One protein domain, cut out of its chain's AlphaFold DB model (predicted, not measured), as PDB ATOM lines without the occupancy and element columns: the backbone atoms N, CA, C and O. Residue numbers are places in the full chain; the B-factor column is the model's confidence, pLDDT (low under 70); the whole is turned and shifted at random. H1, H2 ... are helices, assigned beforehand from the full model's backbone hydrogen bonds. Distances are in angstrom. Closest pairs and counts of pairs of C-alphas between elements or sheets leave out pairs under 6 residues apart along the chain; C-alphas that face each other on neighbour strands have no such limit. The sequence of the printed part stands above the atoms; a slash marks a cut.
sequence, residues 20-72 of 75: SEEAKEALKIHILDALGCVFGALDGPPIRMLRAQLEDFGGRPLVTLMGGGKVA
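What this domain is: This is residues 20 to 72 of the 75 residues of an uncharacterized protein of Dictyobacter aurantiacus (UniProt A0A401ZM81). A long helix, H1, and a shorter one, H2, make an L with its corner where H1 ends and H2 begins, and residues 58 to 72 fold back as a loop into the angle of the L. Residues 20 to 34, of which 21 to 34 belong to H1, stick out as a free arm. The printed part has 53 residues, with two named helices in the order H1, H2 and no named strand; its class is all helix. The whole is only just loose, close to extended, with a radius of gyration of the C-alphas of 14.4 A, and it is only just flat, spanning 43 by 24 by 13 A.

Where its parts are: H1 is residues 21 to 41, 30.4 A from first to last C-alpha, beginning with C-alpha 21 at (27.343, -92.602, 119.205) and ending with C-alpha 41 at (5.101, -113.364, 118.384). H2 is residues 45 to 57, 18.8 A long by the same measure, and C-alpha 57 is at (15.126, -131.642, 112.703). Residues 58 to 72 hold no named element.

How they stand to each other: H1 and H2 are close but not clearly touching, with 1 pair of C-alphas within 8 A, those of Ala 41 and Ile 47, 6.9 A apart. Their lines are about perpendicular, at 87 degrees, and their centres are 24.4 A apart. The link between them, 3 residues, is tight. In H1 and H2 every O i to N i+4 pair is within hydrogen-bond range. Beyond H2, residues 63 to 64 pair with residues 70 to 71, antiparallel.

The domain as a whole: The C-alphas of Glu 21 and Asp 56 are the two farthest apart, at 43.5 A. Without the stretch that stands free, the body has 38 residues and spans 27 by 18 by 10 A. The printed part has no cut. The mean pLDDT of the printed part is 95.2, and no printed residue is under 70.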
ATOM      1  N   SER A  20      29.446 -94.626 115.265       98.25
ATOM      2  CA  SER A  20      29.111 -93.341 115.884       98.25
ATOM      3  C   SER A  20      28.259 -93.543 117.143       98.25
ATOM      4  O   SER A  20      27.660 -94.603 117.345       98.25
ATOM      5  N   GLU A  21      28.176 -92.525 117.999       98.44
ATOM      6  CA  GLU A  21      27.343 -92.602 119.205       98.44
ATOM      7  C   GLU A  21      25.856 -92.760 118.859       98.44
ATOM      8  O   GLU A  21      25.150 -93.544 119.493       98.44
ATOM      9  N   GLU A  22      25.394 -92.117 117.786       98.50
ATOM     10  CA  GLU A  22      24.026 -92.262 117.279       98.50
ATOM     11  C   GLU A  22      23.758 -93.695 116.805       98.50
ATOM     12  O   GLU A  22      22.698 -94.256 117.082       98.50
ATOM     13  N   ALA A  23      24.732 -94.320 116.133       98.31
ATOM     14  CA  ALA A  23      24.623 -95.706 115.689       98.31
ATOM     15  C   ALA A  23      24.598 -96.687 116.872       98.31
ATOM     16  O   ALA A  23      23.845 -97.661 116.847       98.31
ATOM     17  N   LYS A  24      25.375 -96.429 117.931       98.50
ATOM     18  CA  LYS A  24      25.348 -97.236 119.163       98.50
ATOM     19  C   LYS A  24      24.010 -97.123 119.885       98.50
ATOM     20  O   LYS A  24      23.530 -98.117 120.428       98.50
ATOM     21  N   GLU A  25      23.406 -95.939 119.899       98.56
ATOM     22  CA  GLU A  25      22.086 -95.744 120.495       98.56
ATOM     23  C   GLU A  25      21.001 -96.465 119.691       98.56
ATOM     24  O   GLU A  25      20.251 -97.274 120.245       98.56
ATOM     25  N   ALA A  26      20.990 -96.279 118.369       98.50
ATOM     26  CA  ALA A  26      20.075 -96.987 117.479       98.50
ATOM     27  C   ALA A  26      20.219 -98.513 117.598       98.50
ATOM     28  O   ALA A  26      19.216 -99.223 117.650       98.50
ATOM     29  N   LEU A  27      21.448 -99.032 117.718       98.12
ATOM     30  CA  LEU A  27      21.701-100.462 117.913       98.12
ATOM     31  C   LEU A  27      20.983-101.010 119.154       98.12
ATOM     32  O   LEU A  27      20.339-102.055 119.073       98.12
ATOM     33  N   LYS A  28      21.059-100.315 120.294       98.25
ATOM     34  CA  LYS A  28      20.387-100.755 121.529       98.25
ATOM     35  C   LYS A  28      18.870-100.756 121.366       98.25
ATOM     36  O   LYS A  28      18.218-101.710 121.787       98.25
ATOM     37  N   ILE A  29      18.329 -99.712 120.737       98.56
ATOM     38  CA  ILE A  29      16.894 -99.588 120.458       98.56
ATOM     39  C   ILE A  29      16.434-100.749 119.574       98.56
ATOM     40  O   ILE A  29      15.458-101.413 119.904       98.56
ATOM     41  N   HIS A  30      17.161-101.048 118.497       98.31
ATOM     42  CA  HIS A  30      16.813-102.140 117.592       98.31
ATOM     43  C   HIS A  30      16.932-103.521 118.240       98.31
ATOM     44  O   HIS A  30      16.098-104.382 117.974       98.31
ATOM     45  N   ILE A  31      17.917-103.741 119.117       97.88
ATOM     46  CA  ILE A  31      18.000-104.989 119.891       97.88
ATOM     47  C   ILE A  31      16.771-105.131 120.794       97.88
ATOM     48  O   ILE A  31      16.167-106.202 120.842       97.88
ATOM     49  N   LEU A  32      16.380-104.062 121.493       98.19
ATOM     50  CA  LEU A  32      15.215-104.083 122.373       98.19
ATOM     51  C   LEU A  32      13.911-104.316 121.595       98.19
ATOM     52  O   LEU A  32      13.090-105.127 122.017       98.19
ATOM     53  N   ASP A  33      13.747-103.648 120.454       98.31
ATOM     54  CA  ASP A  33      12.596-103.807 119.561       98.31
ATOM     55  C   ASP A  33      12.498-105.240 119.021       98.31
ATOM     56  O   ASP A  33      11.459-105.885 119.154       98.31
ATOM     57  N   ALA A  34      13.612-105.801 118.536       97.12
ATOM     58  CA  ALA A  34      13.661-107.178 118.054       97.12
ATOM     59  C   ALA A  34      13.275-108.187 119.146       97.12
ATOM     60  O   ALA A  34      12.507-109.116 118.885       97.12
ATOM     61  N   LEU A  35      13.756-107.997 120.381       95.94
ATOM     62  CA  LEU A  35      13.342-108.823 121.517       95.94
ATOM     63  C   LEU A  35      11.836-108.684 121.778       95.94
ATOM     64  O   LEU A  35      11.152-109.696 121.930       95.94
ATOM     65  N   GLY A  36      11.308-107.458 121.775       96.12
ATOM     66  CA  GLY A  36       9.877-107.190 121.922       96.12
ATOM     67  C   GLY A  36       9.031-107.907 120.869       96.12
ATOM     68  O   GLY A  36       8.079-108.609 121.219       96.12
ATOM     69  N   CYS A  37       9.414-107.812 119.594       96.06
ATOM     70  CA  CYS A  37       8.758-108.523 118.497       96.06
ATOM     71  C   CYS A  37       8.780-110.039 118.695       96.06
ATOM     72  O   CYS A  37       7.752-110.693 118.521       96.06
ATOM     73  N   VAL A  38       9.929-110.605 119.081       94.56
ATOM     74  CA  VAL A  38      10.061-112.047 119.311       94.56
ATOM     75  C   VAL A  38       9.117-112.512 120.415       94.56
ATOM     76  O   VAL A  38       8.372-113.468 120.205       94.56
ATOM     77  N   PHE A  39       9.107-111.833 121.566       94.38
ATOM     78  CA  PHE A  39       8.231-112.205 122.678       94.38
ATOM     79  C   PHE A  39       6.750-112.023 122.332       94.38
ATOM     80  O   PHE A  39       5.946-112.899 122.645       94.38
ATOM     81  N   GLY A  40       6.393-110.947 121.625       95.50
ATOM     82  CA  GLY A  40       5.022-110.709 121.166       95.50
ATOM     83  C   GLY A  40       4.523-111.728 120.136       95.50
ATOM     84  O   GLY A  40       3.319-111.942 120.017       95.50
ATOM     85  N   ALA A  41       5.432-112.383 119.411       96.25
ATOM     86  CA  ALA A  41       5.101-113.364 118.384       96.25
ATOM     87  C   ALA A  41       5.094-114.821 118.878       96.25
ATOM     88  O   ALA A  41       4.722-115.697 118.097       96.25
ATOM     89  N   LEU A  42       5.490-115.112 120.127       94.81
ATOM     90  CA  LEU A  42       5.692-116.489 120.616       94.81
ATOM     91  C   LEU A  42       4.472-117.400 120.422       94.81
ATOM     92  O   LEU A  42       4.625-118.549 120.005       94.81
ATOM     93  N   ASP A  43       3.275-116.862 120.655       93.94
ATOM     94  CA  ASP A  43       2.001-117.571 120.485       93.94
ATOM     95  C   ASP A  43       1.406-117.409 119.074       93.94
ATOM     96  O   ASP A  43       0.256-117.776 118.808       93.94
ATOM     97  N   GLY A  44       2.172-116.867 118.131       96.94
ATOM     98  CA  GLY A  44       1.795-116.776 116.730       96.94
ATOM     99  C   GLY A  44       1.770-118.163 116.071       96.94
ATOM    100  O   GLY A  44       2.690-118.957 116.285       96.94
ATOM    101  N   PRO A  45       0.771-118.478 115.220       97.50
ATOM    102  CA  PRO A  45       0.743-119.739 114.479       97.50
ATOM    103  C   PRO A  45       2.047-120.058 113.720       97.50
ATOM    104  O   PRO A  45       2.508-121.192 113.847       97.50
ATOM    105  N   PRO A  46       2.704-119.099 113.025       95.69
ATOM    106  CA  PRO A  46       3.974-119.375 112.350       95.69
ATOM    107  C   PRO A  46       5.086-119.823 113.306       95.69
ATOM    108  O   PRO A  46       5.819-120.757 112.996       95.69
ATOM    109  N   ILE A  47       5.188-119.210 114.493       95.44
ATOM    110  CA  ILE A  47       6.228-119.549 115.473       95.44
ATOM    111  C   ILE A  47       6.005-120.950 116.046       95.44
ATOM    112  O   ILE A  47       6.961-121.710 116.189       95.44
ATOM    113  N   ARG A  48       4.751-121.347 116.302       94.62
ATOM    114  CA  ARG A  48       4.438-122.727 116.713       94.62
ATOM    115  C   ARG A  48       4.813-123.759 115.650       94.62
ATOM    116  O   ARG A  48       5.356-124.802 115.996       94.62
ATOM    117  N   MET A  49       4.547-123.470 114.376       96.12
ATOM    118  CA  MET A  49       4.901-124.368 113.271       96.12
ATOM    119  C   MET A  49       6.420-124.536 113.144       96.12
ATOM    120  O   MET A  49       6.900-125.658 113.019       96.12
ATOM    121  N   LEU A  50       7.177-123.440 113.249       93.88
ATOM    122  CA  LEU A  50       8.642-123.488 113.236       93.88
ATOM    123  C   LEU A  50       9.205-124.274 114.425       93.88
ATOM    124  O   LEU A  50      10.160-125.023 114.256       93.88
ATOM    125  N   ARG A  51       8.603-124.159 115.617       92.88
ATOM    126  CA  ARG A  51       9.013-124.964 116.780       92.88
ATOM    127  C   ARG A  51       8.858-126.462 116.534       92.88
ATOM    128  O   ARG A  51       9.795-127.196 116.819       92.88
ATOM    129  N   ALA A  52       7.731-126.890 115.967       94.06
ATOM    130  CA  ALA A  52       7.532-128.293 115.604       94.06
ATOM    131  C   ALA A  52       8.579-128.762 114.576       94.06
ATOM    132  O   ALA A  52       9.181-129.816 114.742       94.06
ATOM    133  N   GLN A  53       8.881-127.938 113.567       93.69
ATOM    134  CA  GLN A  53       9.911-128.262 112.576       93.69
ATOM    135  C   GLN A  53      11.316-128.388 113.194       93.69
ATOM    136  O   GLN A  53      12.089-129.259 112.800       93.69
ATOM    137  N   LEU A  54      11.663-127.532 114.159       93.62
ATOM    138  CA  LEU A  54      12.945-127.612 114.864       93.62
ATOM    139  C   LEU A  54      13.051-128.891 115.707       93.62
ATOM    140  O   LEU A  54      14.121-129.494 115.766       93.62
ATOM    141  N   GLU A  55      11.951-129.325 116.330       91.31
ATOM    142  CA  GLU A  55      11.885-130.612 117.033       91.31
ATOM    143  C   GLU A  55      12.078-131.791 116.067       91.31
ATOM    144  O   GLU A  55      12.852-132.700 116.373       91.31
ATOM    145  N   ASP A  56      11.462-131.735 114.882       94.00
ATOM    146  CA  ASP A  56      11.609-132.755 113.835       94.00
ATOM    147  C   ASP A  56      13.044-132.836 113.286       94.00
ATOM    148  O   ASP A  56      13.543-133.923 112.985       94.00
ATOM    149  N   PHE A  57      13.729-131.696 113.152       91.38
ATOM    150  CA  PHE A  57      15.126-131.642 112.703       91.38
ATOM    151  C   PHE A  57      16.109-132.124 113.785       91.38
ATOM    152  O   PHE A  57      17.168-132.672 113.465       91.38
ATOM    153  N   GLY A  58      15.764-131.960 115.064       87.81
ATOM    154  CA  GLY A  58      16.553-132.431 116.198       87.81
ATOM    155  C   GLY A  58      17.843-131.631 116.419       87.81
ATOM    156  O   GLY A  58      17.823-130.420 116.612       87.81
ATOM    157  N   GLY A  59      18.991-132.313 116.461       91.06
ATOM    158  CA  GLY A  59      20.299-131.684 116.682       91.06
ATOM    159  C   GLY A  59      20.709-131.532 118.154       91.06
ATOM    160  O   GLY A  59      20.027-131.964 119.083       91.06
ATOM    161  N   ARG A  60      21.901-130.963 118.384       94.25
ATOM    162  CA  ARG A  60      22.439-130.782 119.743       94.25
ATOM    163  C   ARG A  60      21.898-129.488 120.366       94.25
ATOM    164  O   ARG A  60      22.034-128.446 119.736       94.25
ATOM    165  N   PRO A  61      21.400-129.506 121.617       93.94
ATOM    166  CA  PRO A  61      20.824-128.336 122.285       93.94
ATOM    167  C   PRO A  61      21.912-127.365 122.781       93.94
ATOM    168  O   PRO A  61      22.168-127.245 123.982       93.94
ATOM    169  N   LEU A  62      22.594-126.696 121.850       96.06
ATOM    170  CA  LEU A  62      23.745-125.835 122.138       96.06
ATOM    171  C   LEU A  62      23.336-124.390 122.439       96.06
ATOM    172  O   LEU A  62      23.998-123.735 123.243       96.06
ATOM    173  N   VAL A  63      22.246-123.908 121.839       95.94
ATOM    174  CA  VAL A  63      21.774-122.525 121.994       95.94
ATOM    175  C   VAL A  63      20.340-122.470 122.501       95.94
ATOM    176  O   VAL A  63      19.566-123.407 122.319       95.94
ATOM    177  N   THR A  64      19.995-121.377 123.177       94.81
ATOM    178  CA  THR A  64      18.660-121.152 123.744       94.81
ATOM    179  C   THR A  64      17.707-120.637 122.675       94.81
ATOM    180  O   THR A  64      18.012-119.659 121.994       94.81
ATOM    181  N   LEU A  65      16.524-121.245 122.582       92.69
ATOM    182  CA  LEU A  65      15.421-120.663 121.827       92.69
ATOM    183  C   LEU A  65      14.763-119.552 122.643       92.69
ATOM    184  O   LEU A  65      14.456-119.723 123.827       92.69
ATOM    185  N   MET A  66      14.489-118.423 121.995       91.62
ATOM    186  CA  MET A  66      13.689-117.357 122.597       91.62
ATOM    187  C   MET A  66      12.321-117.921 122.996       91.62
ATOM    188  O   MET A  66      11.695-118.613 122.201       91.62
ATOM    189  N   GLY A  67      11.868-117.688 124.229       89.31
ATOM    190  CA  GLY A  67      10.650-118.311 124.774       89.31
ATOM    191  C   GLY A  67      10.830-119.723 125.351       89.31
ATOM    192  O   GLY A  67       9.846-120.343 125.738       89.31
ATOM    193  N   GLY A  68      12.064-120.228 125.442       91.56
ATOM    194  CA  GLY A  68      12.389-121.487 126.115       91.56
ATOM    195  C   GLY A  68      12.686-122.644 125.162       91.56
ATOM    196  O   GLY A  68      12.292-122.642 123.993       91.56
ATOM    197  N   GLY A  69      13.396-123.640 125.698       92.62
ATOM    198  CA  GLY A  69      13.965-124.753 124.939       92.62
ATOM    199  C   GLY A  69      15.378-124.464 124.424       92.62
ATOM    200  O   GLY A  69      15.950-123.395 124.666       92.62
ATOM    201  N   LYS A  70      15.957-125.445 123.731       94.31
ATOM    202  CA  LYS A  70      17.286-125.352 123.121       94.31
ATOM    203  C   LYS A  70      17.331-126.089 121.788       94.31
ATOM    204  O   LYS A  70      16.669-127.111 121.653       94.31
ATOM    205  N   VAL A  71      18.149-125.598 120.862       94.50
ATOM    206  CA  VAL A  71      18.344-126.169 119.516       94.50
ATOM    207  C   VAL A  71      19.812-126.114 119.101       94.50
ATOM    208  O   VAL A  71      20.654-125.563 119.823       94.50
ATOM    209  N   ALA A  72      20.121-126.701 117.948       94.06
ATOM    210  CA  ALA A  72      21.401-126.496 117.288       94.06
ATOM    211  C   ALA A  72      21.421-125.121 116.584       94.06
ATOM    212  O   ALA A  72      20.378-124.663 116.125       94.06
TER     213      ALA A  72